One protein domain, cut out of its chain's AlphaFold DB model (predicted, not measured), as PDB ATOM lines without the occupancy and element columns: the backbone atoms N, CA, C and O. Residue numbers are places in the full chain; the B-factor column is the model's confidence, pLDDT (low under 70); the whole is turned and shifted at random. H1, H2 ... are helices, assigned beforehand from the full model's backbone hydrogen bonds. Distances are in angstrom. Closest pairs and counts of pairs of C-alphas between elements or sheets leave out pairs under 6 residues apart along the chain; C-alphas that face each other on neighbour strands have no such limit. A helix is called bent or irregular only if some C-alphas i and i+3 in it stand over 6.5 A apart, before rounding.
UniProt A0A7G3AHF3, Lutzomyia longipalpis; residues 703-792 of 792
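What this domain is: This is residues 703 to 792 of the 792 residues of a protein of Lutzomyia longipalpis (UniProt A0A7G3AHF3). Look for a rod of helices: H1 and H2 follow each other end to end and make its long axis, H3 folds back beside H2 as a helical hairpin, and the short H4 packs alongside the place where H1 passes into H2, on residues 710 to 714 of H1 and 721 to 726 of H2. H3 and H4 are apart, joined by a long looping link. The printed part has 90 residues with four named helices, in the order H1, H2, H3, H4, and no named strand; its class is all helix. It is only just loose, close to compact, with a radius of gyration of the C-alphas of 15.0 A and spans of 50 by 21 by 19 A.

How they stand to each other: Begin at H2, residues 718 to 739, which has a kink of 34 degrees near residue 730; it is irregular, with C-alphas 732 and 735 7.1 A apart, and its line is a rough one. The helix that follows it in the chain is H3, residues 745 to 766. These two touch, with the C-alphas of Pro 724 and Val 755 closest at 5.2 A, and form a hairpin at a shallow tilt of 31 degrees, opposite ways. Next find H4, residues 780 to 789: residues 721 to 726 alone of H2 touch it, and the closest C-alphas, of Arg 722 and Glu 788, are 5.9 A apart. H2 and H4 run the same way at a shallow tilt of 34 degrees, only just short of steep. H1, residues 704 to 716, touches H4 with residues 710 to 714 alone. Their closest C-alphas, of Val 710 and Ala 781, are 5.7 A apart, at a shallow tilt of 20 degrees, the same way. H1 and H2 meet only through their link. H1 and H3 are only just apart, with a closest distance of 8.3 A. The helix packing is mostly aligned, the three touching pairs standing at shallow tilts. Every O i to N i+4 pair is within hydrogen-bond range in H1, H3 and H4, and 13 of 18 are in H2.

Where its parts are: Find C-alpha 718 at (561.105, 507.949, 382.262); from there H2 runs 26.9 A to C-alpha 739. H3 begins at C-alpha 745, at (574.726, 492.108, 395.682), and runs 30.4 A to C-alpha 766. H1 measures 17.9 A from C-alpha 704 to C-alpha 716. H4 measures 14.4 A and ends at C-alpha 789, at (560.770, 508.199, 395.178).

The domain as a whole: Look at Asp 703 and Lys 741 for the two C-alphas farthest apart, 50.1 A. The printed part runs from 703 to 792, the chain's last residue, and has no cut. The links from H1 to H2 and from H2 to H3 are tight, and that from H3 to H4, residues 767 to 779, is long. The mean pLDDT of the printed part is 84.2; residues 769 to 770 and 791 are under 70.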
ATOM      1  N   ASP A 703     549.547 527.918 380.369       90.25
ATOM      2  CA  ASP A 703     550.681 528.704 379.892       90.25
ATOM      3  C   ASP A 703     551.720 527.806 379.209       90.25
ATOM      4  O   ASP A 703     552.185 526.821 379.784       90.25
ATOM      5  N   ALA A 704     552.090 528.159 377.978       87.44
ATOM      6  CA  ALA A 704     552.909 527.305 377.128       87.44
ATOM      7  C   ALA A 704     554.315 527.071 377.701       87.44
ATOM      8  O   ALA A 704     554.850 525.974 377.556       87.44
ATOM      9  N   GLN A 705     554.915 528.072 378.352       87.38
ATOM     10  CA  GLN A 705     556.265 527.949 378.904       87.38
ATOM     11  C   GLN A 705     556.259 527.104 380.177       87.38
ATOM     12  O   GLN A 705     557.056 526.173 380.300       87.38
ATOM     13  N   LYS A 706     555.320 527.367 381.093       87.25
ATOM     14  CA  LYS A 706     555.148 526.562 382.309       87.25
ATOM     15  C   LYS A 706     554.787 525.115 381.980       87.25
ATOM     16  O   LYS A 706     555.390 524.197 382.527       87.25
ATOM     17  N   ARG A 707     553.861 524.901 381.037       90.25
ATOM     18  CA  ARG A 707     553.506 523.563 380.542       90.25
ATOM     19  C   ARG A 707     554.716 522.851 379.950       90.25
ATOM     20  O   ARG A 707     554.947 521.698 380.285       90.25
ATOM     21  N   ALA A 708     555.517 523.542 379.136       90.12
ATOM     22  CA  ALA A 708     556.722 522.965 378.551       90.12
ATOM     23  C   ALA A 708     557.743 522.532 379.612       90.12
ATOM     24  O   ALA A 708     558.378 521.499 379.435       90.12
ATOM     25  N   ARG A 709     557.878 523.267 380.725       90.56
ATOM     26  CA  ARG A 709     558.735 522.862 381.853       90.56
ATOM     27  C   ARG A 709     558.220 521.619 382.570       90.56
ATOM     28  O   ARG A 709     559.001 520.717 382.858       90.56
ATOM     29  N   VAL A 710     556.909 521.534 382.793       88.38
ATOM     30  CA  VAL A 710     556.281 520.316 383.326       88.38
ATOM     31  C   VAL A 710     556.502 519.135 382.374       88.38
ATOM     32  O   VAL A 710     556.942 518.072 382.800       88.38
ATOM     33  N   ASP A 711     556.263 519.326 381.075       90.69
ATOM     34  CA  ASP A 711     556.483 518.305 380.048       90.69
ATOM     35  C   ASP A 711     557.952 517.876 379.953       90.69
ATOM     36  O   ASP A 711     558.230 516.692 379.783       90.69
ATOM     37  N   GLU A 712     558.901 518.801 380.106       93.50
ATOM     38  CA  GLU A 712     560.333 518.498 380.131       93.50
ATOM     39  C   GLU A 712     560.652 517.473 381.229       93.50
ATOM     40  O   GLU A 712     561.337 516.480 380.969       93.50
ATOM     41  N   TYR A 713     560.083 517.650 382.428       92.12
ATOM     42  CA  TYR A 713     560.213 516.676 383.510       92.12
ATOM     43  C   TYR A 713     559.510 515.351 383.181       92.12
ATOM     44  O   TYR A 713     560.100 514.280 383.349       92.12
ATOM     45  N   LEU A 714     558.276 515.410 382.670       85.25
ATOM     46  CA  LEU A 714     557.482 514.231 382.297       85.25
ATOM     47  C   LEU A 714     558.046 513.444 381.106       85.25
ATOM     48  O   LEU A 714     557.653 512.308 380.880       85.25
ATOM     49  N   GLU A 715     558.993 513.982 380.348       90.56
ATOM     50  CA  GLU A 715     559.764 513.187 379.389       90.56
ATOM     51  C   GLU A 715     561.075 512.689 380.027       90.56
ATOM     52  O   GLU A 715     561.475 511.534 379.846       90.56
ATOM     53  N   TRP A 716     561.727 513.523 380.844       94.81
ATOM     54  CA  TRP A 716     563.000 513.210 381.501       94.81
ATOM     55  C   TRP A 716     562.898 512.055 382.509       94.81
ATOM     56  O   TRP A 716     563.742 511.151 382.517       94.81
ATOM     57  N   HIS A 717     561.862 512.041 383.345       88.88
ATOM     58  CA  HIS A 717     561.717 511.097 384.458       88.88
ATOM     59  C   HIS A 717     561.670 509.621 384.010       88.88
ATOM     60  O   HIS A 717     562.105 508.734 384.746       88.88
ATOM     61  N   HIS A 718     561.227 509.320 382.779       83.75
ATOM     62  CA  HIS A 718     561.105 507.949 382.262       83.75
ATOM     63  C   HIS A 718     562.410 507.147 382.344       83.75
ATOM     64  O   HIS A 718     562.395 505.984 382.763       83.75
ATOM     65  N   LEU A 719     563.531 507.758 381.964       89.25
ATOM     66  CA  LEU A 719     564.842 507.105 381.948       89.25
ATOM     67  C   LEU A 719     565.706 507.463 383.159       89.25
ATOM     68  O   LEU A 719     566.690 506.771 383.407       89.25
ATOM     69  N   ASN A 720     565.331 508.500 383.912       90.94
ATOM     70  CA  ASN A 720     566.139 509.014 385.011       90.94
ATOM     71  C   ASN A 720     565.605 508.596 386.373       90.94
ATOM     72  O   ASN A 720     566.264 507.813 387.037       90.94
ATOM     73  N   THR A 721     564.440 509.044 386.816       84.62
ATOM     74  CA  THR A 721     563.910 508.634 388.127       84.62
ATOM     75  C   THR A 721     563.190 507.291 388.029       84.62
ATOM     76  O   THR A 721     563.589 506.337 388.695       84.62
ATOM     77  N   ARG A 722     562.229 507.121 387.112       83.12
ATOM     78  CA  ARG A 722     561.434 505.883 387.005       83.12
ATOM     79  C   ARG A 722     562.286 504.635 386.822       83.12
ATOM     80  O   ARG A 722     562.128 503.681 387.579       83.12
ATOM     81  N   THR A 723     563.128 504.579 385.790       88.06
ATOM     82  CA  THR A 723     563.822 503.328 385.421       88.06
ATOM     83  C   THR A 723     564.771 502.830 386.528       88.06
ATOM     84  O   THR A 723     564.656 501.667 386.921       88.06
ATOM     85  N   PRO A 724     565.663 503.666 387.088       87.56
ATOM     86  CA  PRO A 724     566.547 503.291 388.190       87.56
ATOM     87  C   PRO A 724     565.818 503.000 389.503       87.56
ATOM     88  O   PRO A 724     566.114 501.976 390.118       87.56
ATOM     89  N   LEU A 725     564.854 503.834 389.920       85.12
ATOM     90  CA  LEU A 725     564.158 503.657 391.204       85.12
ATOM     91  C   LEU A 725     563.271 502.409 391.177       85.12
ATOM     92  O   LEU A 725     563.427 501.525 392.022       85.12
ATOM     93  N   SER A 726     562.443 502.247 390.139       81.00
ATOM     94  CA  SER A 726     561.631 501.032 389.979       81.00
ATOM     95  C   SER A 726     562.498 499.789 389.771       81.00
ATOM     96  O   SER A 726     562.209 498.722 390.314       81.00
ATOM     97  N   GLY A 727     563.610 499.909 389.040       82.94
ATOM     98  CA  GLY A 727     564.575 498.830 388.858       82.94
ATOM     99  C   GLY A 727     565.195 498.384 390.182       82.94
ATOM    100  O   GLY A 727     565.321 497.178 390.430       82.94
ATOM    101  N   TYR A 728     565.541 499.339 391.047       88.88
ATOM    102  CA  TYR A 728     566.043 499.085 392.391       88.88
ATOM    103  C   TYR A 728     564.978 498.439 393.276       88.88
ATOM    104  O   TYR A 728     565.258 497.394 393.860       88.88
ATOM    105  N   PHE A 729     563.755 498.967 393.324       85.75
ATOM    106  CA  PHE A 729     562.626 498.372 394.052       85.75
ATOM    107  C   PHE A 729     562.355 496.923 393.611       85.75
ATOM    108  O   PHE A 729     562.292 495.992 394.421       85.75
ATOM    109  N   VAL A 730     562.285 496.684 392.298       81.94
ATOM    110  CA  VAL A 730     562.025 495.349 391.747       81.94
ATOM    111  C   VAL A 730     563.141 494.369 392.109       81.94
ATOM    112  O   VAL A 730     562.870 493.219 392.461       81.94
ATOM    113  N   ALA A 731     564.403 494.793 392.024       83.88
ATOM    114  CA  ALA A 731     565.546 493.930 392.308       83.88
ATOM    115  C   ALA A 731     565.802 493.719 393.808       83.88
ATOM    116  O   ALA A 731     566.226 492.626 394.187       83.88
ATOM    117  N   SER A 732     565.563 494.739 394.635       84.94
ATOM    118  CA  SER A 732     565.783 494.715 396.088       84.94
ATOM    119  C   SER A 732     564.683 493.978 396.832       84.94
ATOM    120  O   SER A 732     564.967 493.328 397.837       84.94
ATOM    121  N   TRP A 733     563.449 494.059 396.335       82.38
ATOM    122  CA  TRP A 733     562.284 493.640 397.097       82.38
ATOM    123  C   TRP A 733     561.356 492.714 396.314       82.38
ATOM    124  O   TRP A 733     561.119 491.586 396.749       82.38
ATOM    125  N   LEU A 734     560.880 493.110 395.126       74.38
ATOM    126  CA  LEU A 734     559.841 492.345 394.415       74.38
ATOM    127  C   LEU A 734     560.316 490.951 393.970       74.38
ATOM    128  O   LEU A 734     559.649 489.945 394.221       74.38
ATOM    129  N   ILE A 735     561.476 490.874 393.308       80.44
ATOM    130  CA  ILE A 735     562.063 489.605 392.857       80.44
ATOM    131  C   ILE A 735     562.447 488.729 394.057       80.44
ATOM    132  O   ILE A 735     562.071 487.552 394.052       80.44
ATOM    133  N   PRO A 736     563.149 489.241 395.085       83.31
ATOM    134  CA  PRO A 736     563.436 488.474 396.293       83.31
ATOM    135  C   PRO A 736     562.188 487.923 396.972       83.31
ATOM    136  O   PRO A 736     562.148 486.735 397.286       83.31
ATOM    137  N   ARG A 737     561.130 488.731 397.096       80.25
ATOM    138  CA  ARG A 737     559.843 488.291 397.646       80.25
ATOM    139  C   ARG A 737     559.220 487.169 396.814       80.25
ATOM    140  O   ARG A 737     558.800 486.159 397.372       80.25
ATOM    141  N   LYS A 738     559.199 487.299 395.482       72.56
ATOM    142  CA  LYS A 738     558.605 486.293 394.581       72.56
ATOM    143  C   LYS A 738     559.415 484.996 394.514       72.56
ATOM    144  O   LYS A 738     558.849 483.913 394.414       72.56
ATOM    145  N   THR A 739     560.741 485.096 394.529       82.31
ATOM    146  CA  THR A 739     561.645 483.949 394.332       82.31
ATOM    147  C   THR A 739     562.135 483.324 395.635       82.31
ATOM    148  O   THR A 739     562.737 482.253 395.588       82.31
ATOM    149  N   ARG A 740     561.896 483.982 396.781       86.06
ATOM    150  CA  ARG A 740     562.455 483.654 398.105       86.06
ATOM    151  C   ARG A 740     563.984 483.532 398.106       86.06
ATOM    152  O   ARG A 740     564.557 482.793 398.901       86.06
ATOM    153  N   LYS A 741     564.654 484.238 397.192       82.50
ATOM    154  CA  LYS A 741     566.117 484.276 397.067       82.50
ATOM    155  C   LYS A 741     566.626 485.670 397.412       82.50
ATOM    156  O   LYS A 741     565.965 486.646 397.064       82.50
ATOM    157  N   PRO A 742     567.802 485.791 398.047       83.62
ATOM    158  CA  PRO A 742     568.356 487.097 398.366       83.62
ATOM    159  C   PRO A 742     568.682 487.898 397.088       83.62
ATOM    160  O   PRO A 742     569.020 487.302 396.054       83.62
ATOM    161  N   PRO A 743     568.624 489.243 397.145       87.06
ATOM    162  CA  PRO A 743     569.044 490.103 396.045       87.06
ATOM    163  C   PRO A 743     570.503 489.845 395.648       87.06
ATOM    164  O   PRO A 743     571.374 489.622 396.489       87.06
ATOM    165  N   ASN A 744     570.809 489.936 394.353       89.56
ATOM    166  CA  ASN A 744     572.191 489.833 393.885       89.56
ATOM    167  C   ASN A 744     572.975 491.101 394.259       89.56
ATOM    168  O   ASN A 744     572.733 492.159 393.681       89.56
ATOM    169  N   ALA A 745     573.954 490.979 395.158       89.25
ATOM    170  CA  ALA A 745     574.726 492.108 395.682       89.25
ATOM    171  C   ALA A 745     575.386 492.979 394.593       89.25
ATOM    172  O   ALA A 745     575.309 494.202 394.651       89.25
ATOM    173  N   LYS A 746     575.973 492.374 393.549       90.56
ATOM    174  CA  LYS A 746     576.614 493.122 392.451       90.56
ATOM    175  C   LYS A 746     575.592 493.915 391.631       90.56
ATOM    176  O   LYS A 746     575.869 495.034 391.209       90.56
ATOM    177  N   LYS A 747     574.411 493.334 391.397       89.62
ATOM    178  CA  LYS A 747     573.303 494.019 390.714       89.62
ATOM    179  C   LYS A 747     572.739 495.148 391.581       89.62
ATOM    180  O   LYS A 747     572.483 496.224 391.055       89.62
ATOM    181  N   MET A 748     572.594 494.909 392.884       91.44
ATOM    182  CA  MET A 748     572.112 495.900 393.845       91.44
ATOM    183  C   MET A 748     573.031 497.110 393.941       91.44
ATOM    184  O   MET A 748     572.544 498.233 393.922       91.44
ATOM    185  N   GLU A 749     574.344 496.895 393.965       91.62
ATOM    186  CA  GLU A 749     575.319 497.986 393.980       91.62
ATOM    187  C   GLU A 749     575.237 498.835 392.705       91.62
ATOM    188  O   GLU A 749     575.228 500.062 392.757       91.62
ATOM    189  N   LYS A 750     575.106 498.194 391.536       93.88
ATOM    190  CA  LYS A 750     574.921 498.918 390.274       93.88
ATOM    191  C   LYS A 750     573.644 499.768 390.296       93.88
ATOM    192  O   LYS A 750     573.712 500.951 389.981       93.88
ATOM    193  N   LEU A 751     572.514 499.177 390.685       88.00
ATOM    194  CA  LEU A 751     571.226 499.874 390.735       88.00
ATOM    195  C   LEU A 751     571.229 501.002 391.771       88.00
ATOM    196  O   LEU A 751     570.727 502.075 391.482       88.00
ATOM    197  N   ARG A 752     571.853 500.803 392.939       92.12
ATOM    198  CA  ARG A 752     572.025 501.856 393.953       92.12
ATOM    199  C   ARG A 752     572.793 503.053 393.395       92.12
ATOM    200  O   ARG A 752     572.398 504.187 393.623       92.12
ATOM    201  N   ASN A 753     573.866 502.807 392.646       93.50
ATOM    202  CA  ASN A 753     574.627 503.881 392.010       93.50
ATOM    203  C   ASN A 753     573.820 504.611 390.925       93.50
ATOM    204  O   ASN A 753     573.987 505.813 390.756       93.50
ATOM    205  N   GLU A 754     572.958 503.907 390.189       91.62
ATOM    206  CA  GLU A 754     572.038 504.528 389.227       91.62
ATOM    207  C   GLU A 754     570.965 505.364 389.943       91.62
ATOM    208  O   GLU A 754     570.760 506.509 389.561       91.62
ATOM    209  N   VAL A 755     570.368 504.853 391.027       89.69
ATOM    210  CA  VAL A 755     569.422 505.594 391.881       89.69
ATOM    211  C   VAL A 755     570.054 506.871 392.421       89.69
ATOM    212  O   VAL A 755     569.483 507.941 392.247       89.69
ATOM    213  N   ASN A 756     571.242 506.781 393.027       92.88
ATOM    214  CA  ASN A 756     571.924 507.946 393.590       92.88
ATOM    215  C   ASN A 756     572.169 509.017 392.523       92.88
ATOM    216  O   ASN A 756     571.848 510.171 392.750       92.88
ATOM    217  N   LYS A 757     572.636 508.632 391.327       93.38
ATOM    218  CA  LYS A 757     572.815 509.581 390.216       93.38
ATOM    219  C   LYS A 757     571.511 510.262 389.813       93.38
ATOM    220  O   LYS A 757     571.517 511.445 389.495       93.38
ATOM    221  N   SER A 758     570.407 509.524 389.788       89.81
ATOM    222  CA  SER A 758     569.103 510.082 389.440       89.81
ATOM    223  C   SER A 758     568.577 511.039 390.500       89.81
ATOM    224  O   SER A 758     568.024 512.074 390.141       89.81
ATOM    225  N   LEU A 759     568.777 510.722 391.782       88.25
ATOM    226  CA  LEU A 759     568.436 511.610 392.892       88.25
ATOM    227  C   LEU A 759     569.332 512.853 392.908       88.25
ATOM    228  O   LEU A 759     568.818 513.952 393.065       88.25
ATOM    229  N   ASP A 760     570.631 512.704 392.630       91.44
ATOM    230  CA  ASP A 760     571.553 513.834 392.477       91.44
ATOM    231  C   ASP A 760     571.094 514.760 391.343       91.44
ATOM    232  O   ASP A 760     571.132 515.979 391.486       91.44
ATOM    233  N   LEU A 761     570.653 514.212 390.205       89.75
ATOM    234  CA  LEU A 761     570.098 515.023 389.121       89.75
ATOM    235  C   LEU A 761     568.773 515.671 389.530       89.75
ATOM    236  O   LEU A 761     568.560 516.836 389.219       89.75
ATOM    237  N   LEU A 762     567.896 514.956 390.235       86.62
ATOM    238  CA  LEU A 762     566.642 515.521 390.731       86.62
ATOM    239  C   LEU A 762     566.895 516.725 391.654       86.62
ATOM    240  O   LEU A 762     566.308 517.785 391.455       86.62
ATOM    241  N   GLU A 763     567.821 516.589 392.602       86.81
ATOM    242  CA  GLU A 763     568.183 517.639 393.556       86.81
ATOM    243  C   GLU A 763     568.894 518.820 392.877       86.81
ATOM    244  O   GLU A 763     568.506 519.974 393.047       86.81
ATOM    245  N   ASN A 764     569.918 518.543 392.066       86.81
ATOM    246  CA  ASN A 764     570.798 519.585 391.533       86.81
ATOM    247  C   ASN A 764     570.291 520.243 390.243       86.81
ATOM    248  O   ASN A 764     570.748 521.341 389.911       86.81
ATOM    249  N   LEU A 765     569.407 519.585 389.485       86.75
ATOM    250  CA  LEU A 765     568.828 520.137 388.255       86.75
ATOM    251  C   LEU A 765     567.435 520.707 388.505       86.75
ATOM    252  O   LEU A 765     567.193 521.860 388.164       86.75
ATOM    253  N   TRP A 766     566.540 519.905 389.087       84.75
ATOM    254  CA  TRP A 766     565.115 520.233 389.154       84.75
ATOM    255  C   TRP A 766     564.745 520.983 390.434       84.75
ATOM    256  O   TRP A 766     564.073 522.003 390.365       84.75
ATOM    257  N   LEU A 767     565.257 520.559 391.592       84.88
ATOM    258  CA  LEU A 767     564.980 521.207 392.887       84.88
ATOM    259  C   LEU A 767     565.966 522.332 393.242       84.88
ATOM    260  O   LEU A 767     565.967 522.846 394.358       84.88
ATOM    261  N   ARG A 768     566.830 522.737 392.304       77.75
ATOM    262  CA  ARG A 768     567.940 523.661 392.584       77.75
ATOM    263  C   ARG A 768     567.487 525.038 393.073       77.75
ATOM    264  O   ARG A 768     568.180 525.656 393.880       77.75
ATOM    265  N   SER A 769     566.406 525.565 392.504       67.69
ATOM    266  CA  SER A 769     566.034 526.983 392.624       67.69
ATOM    267  C   SER A 769     564.596 527.235 393.071       67.69
ATOM    268  O   SER A 769     564.231 528.399 393.217       67.69
ATOM    269  N   GLY A 770     563.801 526.185 393.280       67.12
ATOM    270  CA  GLY A 770     562.379 526.282 393.601       67.12
ATOM    271  C   GLY A 770     561.991 525.444 394.811       67.12
ATOM    272  O   GLY A 770     562.738 524.564 395.242       67.12
ATOM    273  N   ASP A 771     560.813 525.735 395.354       76.88
ATOM    274  CA  ASP A 771     560.198 524.939 396.425       76.88
ATOM    275  C   ASP A 771     559.577 523.631 395.888       76.88
ATOM    276  O   ASP A 771     559.354 522.690 396.651       76.88
ATOM    277  N   PHE A 772     559.341 523.567 394.573       82.12
ATOM    278  CA  PHE A 772     558.854 522.413 393.816       82.12
ATOM    279  C   PHE A 772     559.758 522.169 392.597       82.12
ATOM    280  O   PHE A 772     560.687 522.936 392.336       82.12
ATOM    281  N   LEU A 773     559.506 521.101 391.833       80.19
ATOM    282  CA  LEU A 773     560.292 520.786 390.636       80.19
ATOM    283  C   LEU A 773     560.196 521.871 389.567       80.19
ATOM    284  O   LEU A 773     561.167 522.103 388.846       80.19
ATOM    285  N   ILE A 774     559.031 522.512 389.449       84.56
ATOM    286  CA  ILE A 774     558.782 523.588 388.494       84.56
ATOM    287  C   ILE A 774     558.410 524.856 389.271       84.56
ATOM    288  O   ILE A 774     557.271 525.038 389.699       84.56
ATOM    289  N   ASP A 775     559.384 525.752 389.429       72.56
ATOM    290  CA  ASP A 775     559.253 527.014 390.166       72.56
ATOM    291  C   ASP A 775     558.763 526.812 391.622       72.56
ATOM    292  O   ASP A 775     559.203 525.911 392.335       72.56
ATOM    293  N   ASN A 776     557.868 527.685 392.095       76.50
ATOM    294  CA  ASN A 776     557.323 527.676 393.456       76.50
ATOM    295  C   ASN A 776     555.863 527.191 393.487       76.50
ATOM    296  O   ASN A 776     555.108 527.561 394.387       76.50
ATOM    297  N   GLN A 777     555.430 526.421 392.483       71.12
ATOM    298  CA  GLN A 777     554.067 525.892 392.394       71.12
ATOM    299  C   GLN A 777     554.090 524.367 392.293       71.12
ATOM    300  O   GLN A 777     554.867 523.805 391.529       71.12
ATOM    301  N   LEU A 778     553.202 523.708 393.037       77.88
ATOM    302  CA  LEU A 778     552.997 522.266 392.936       77.88
ATOM    303  C   LEU A 778     552.386 521.918 391.571       77.88
ATOM    304  O   LEU A 778     551.337 522.448 391.202       77.88
ATOM    305  N   THR A 779     553.005 520.988 390.851       79.00
ATOM    306  CA  THR A 779     552.551 520.526 389.534       79.00
ATOM    307  C   THR A 779     552.464 519.003 389.463       79.00
ATOM    308  O   THR A 779     552.905 518.276 390.353       79.00
ATOM    309  N   ILE A 780     551.925 518.478 388.359       79.44
ATOM    310  CA  ILE A 780     551.914 517.028 388.112       79.44
ATOM    311  C   ILE A 780     553.322 516.414 388.004       79.44
ATOM    312  O   ILE A 780     553.469 515.209 388.207       79.44
ATOM    313  N   ALA A 781     554.357 517.213 387.716       81.12
ATOM    314  CA  ALA A 781     555.740 516.745 387.739       81.12
ATOM    315  C   ALA A 781     556.122 516.252 389.145       81.12
ATOM    316  O   ALA A 781     556.669 515.158 389.295       81.12
ATOM    317  N   ASP A 782     555.751 517.014 390.175       80.62
ATOM    318  CA  ASP A 782     556.014 516.701 391.580       80.62
ATOM    319  C   ASP A 782     555.311 515.415 392.014       80.62
ATOM    320  O   ASP A 782     555.925 514.550 392.640       80.62
ATOM    321  N   ILE A 783     554.053 515.234 391.600       76.12
ATOM    322  CA  ILE A 783     553.274 514.017 391.875       76.12
ATOM    323  C   ILE A 783     554.004 512.787 391.325       76.12
ATOM    324  O   ILE A 783     554.149 511.774 392.009       76.12
ATOM    325  N   TRP A 784     554.512 512.872 390.095       81.88
ATOM    326  CA  TRP A 784     555.255 511.774 389.483       81.88
ATOM    327  C   TRP A 784     556.570 511.475 390.188       81.88
ATOM    328  O   TRP A 784     556.918 510.307 390.361       81.88
ATOM    329  N   ALA A 785     557.293 512.518 390.583       75.62
ATOM    330  CA  ALA A 785     558.539 512.388 391.320       75.62
ATOM    331  C   ALA A 785     558.327 511.681 392.656       75.62
ATOM    332  O   ALA A 785     559.006 510.697 392.940       75.62
ATOM    333  N   VAL A 786     557.343 512.132 393.437       76.88
ATOM    334  CA  VAL A 786     557.029 511.561 394.751       76.88
ATOM    335  C   VAL A 786     556.622 510.095 394.621       76.88
ATOM    336  O   VAL A 786     557.209 509.260 395.303       76.88
ATOM    337  N   CYS A 787     555.726 509.754 393.689       70.25
ATOM    338  CA  CYS A 787     555.315 508.365 393.434       70.25
ATOM    339  C   CYS A 787     556.478 507.436 393.039       70.25
ATOM    340  O   CYS A 787     556.413 506.220 393.223       70.25
ATOM    341  N   GLU A 788     557.529 507.976 392.420       74.94
ATOM    342  CA  GLU A 788     558.719 507.209 392.048       74.94
ATOM    343  C   GLU A 788     559.691 507.079 393.227       74.94
ATOM    344  O   GLU A 788     560.213 505.988 393.458       74.94
ATOM    345  N   ILE A 789     559.901 508.157 393.988       77.38
ATOM    346  CA  ILE A 789     560.770 508.199 395.178       77.38
ATOM    347  C   ILE A 789     560.217 507.328 396.303       77.38
ATOM    348  O   ILE A 789     560.996 506.653 396.966       77.38
ATOM    349  N   GLU A 790     558.895 507.277 396.474       72.88
ATOM    350  CA  GLU A 790     558.208 506.437 397.464       72.88
ATOM    351  C   GLU A 790     558.558 504.941 397.334       72.88
ATOM    352  O   GLU A 790     558.432 504.177 398.287       72.88
ATOM    353  N   GLN A 791     559.023 504.496 396.162       65.75
ATOM    354  CA  GLN A 791     559.399 503.098 395.933       65.75
ATOM    355  C   GLN A 791     560.732 502.694 396.580       65.75
ATOM    356  O   GLN A 791     561.030 501.495 396.633       65.75
ATOM    357  N   LEU A 792     561.558 503.663 396.992       72.50
ATOM    358  CA  LEU A 792     562.833 503.438 397.684       72.50
ATOM    359  C   LEU A 792     562.614 503.194 399.177       72.50
ATOM    360  O   LEU A 792     563.283 502.263 399.690       72.50
TER     361      LEU A 792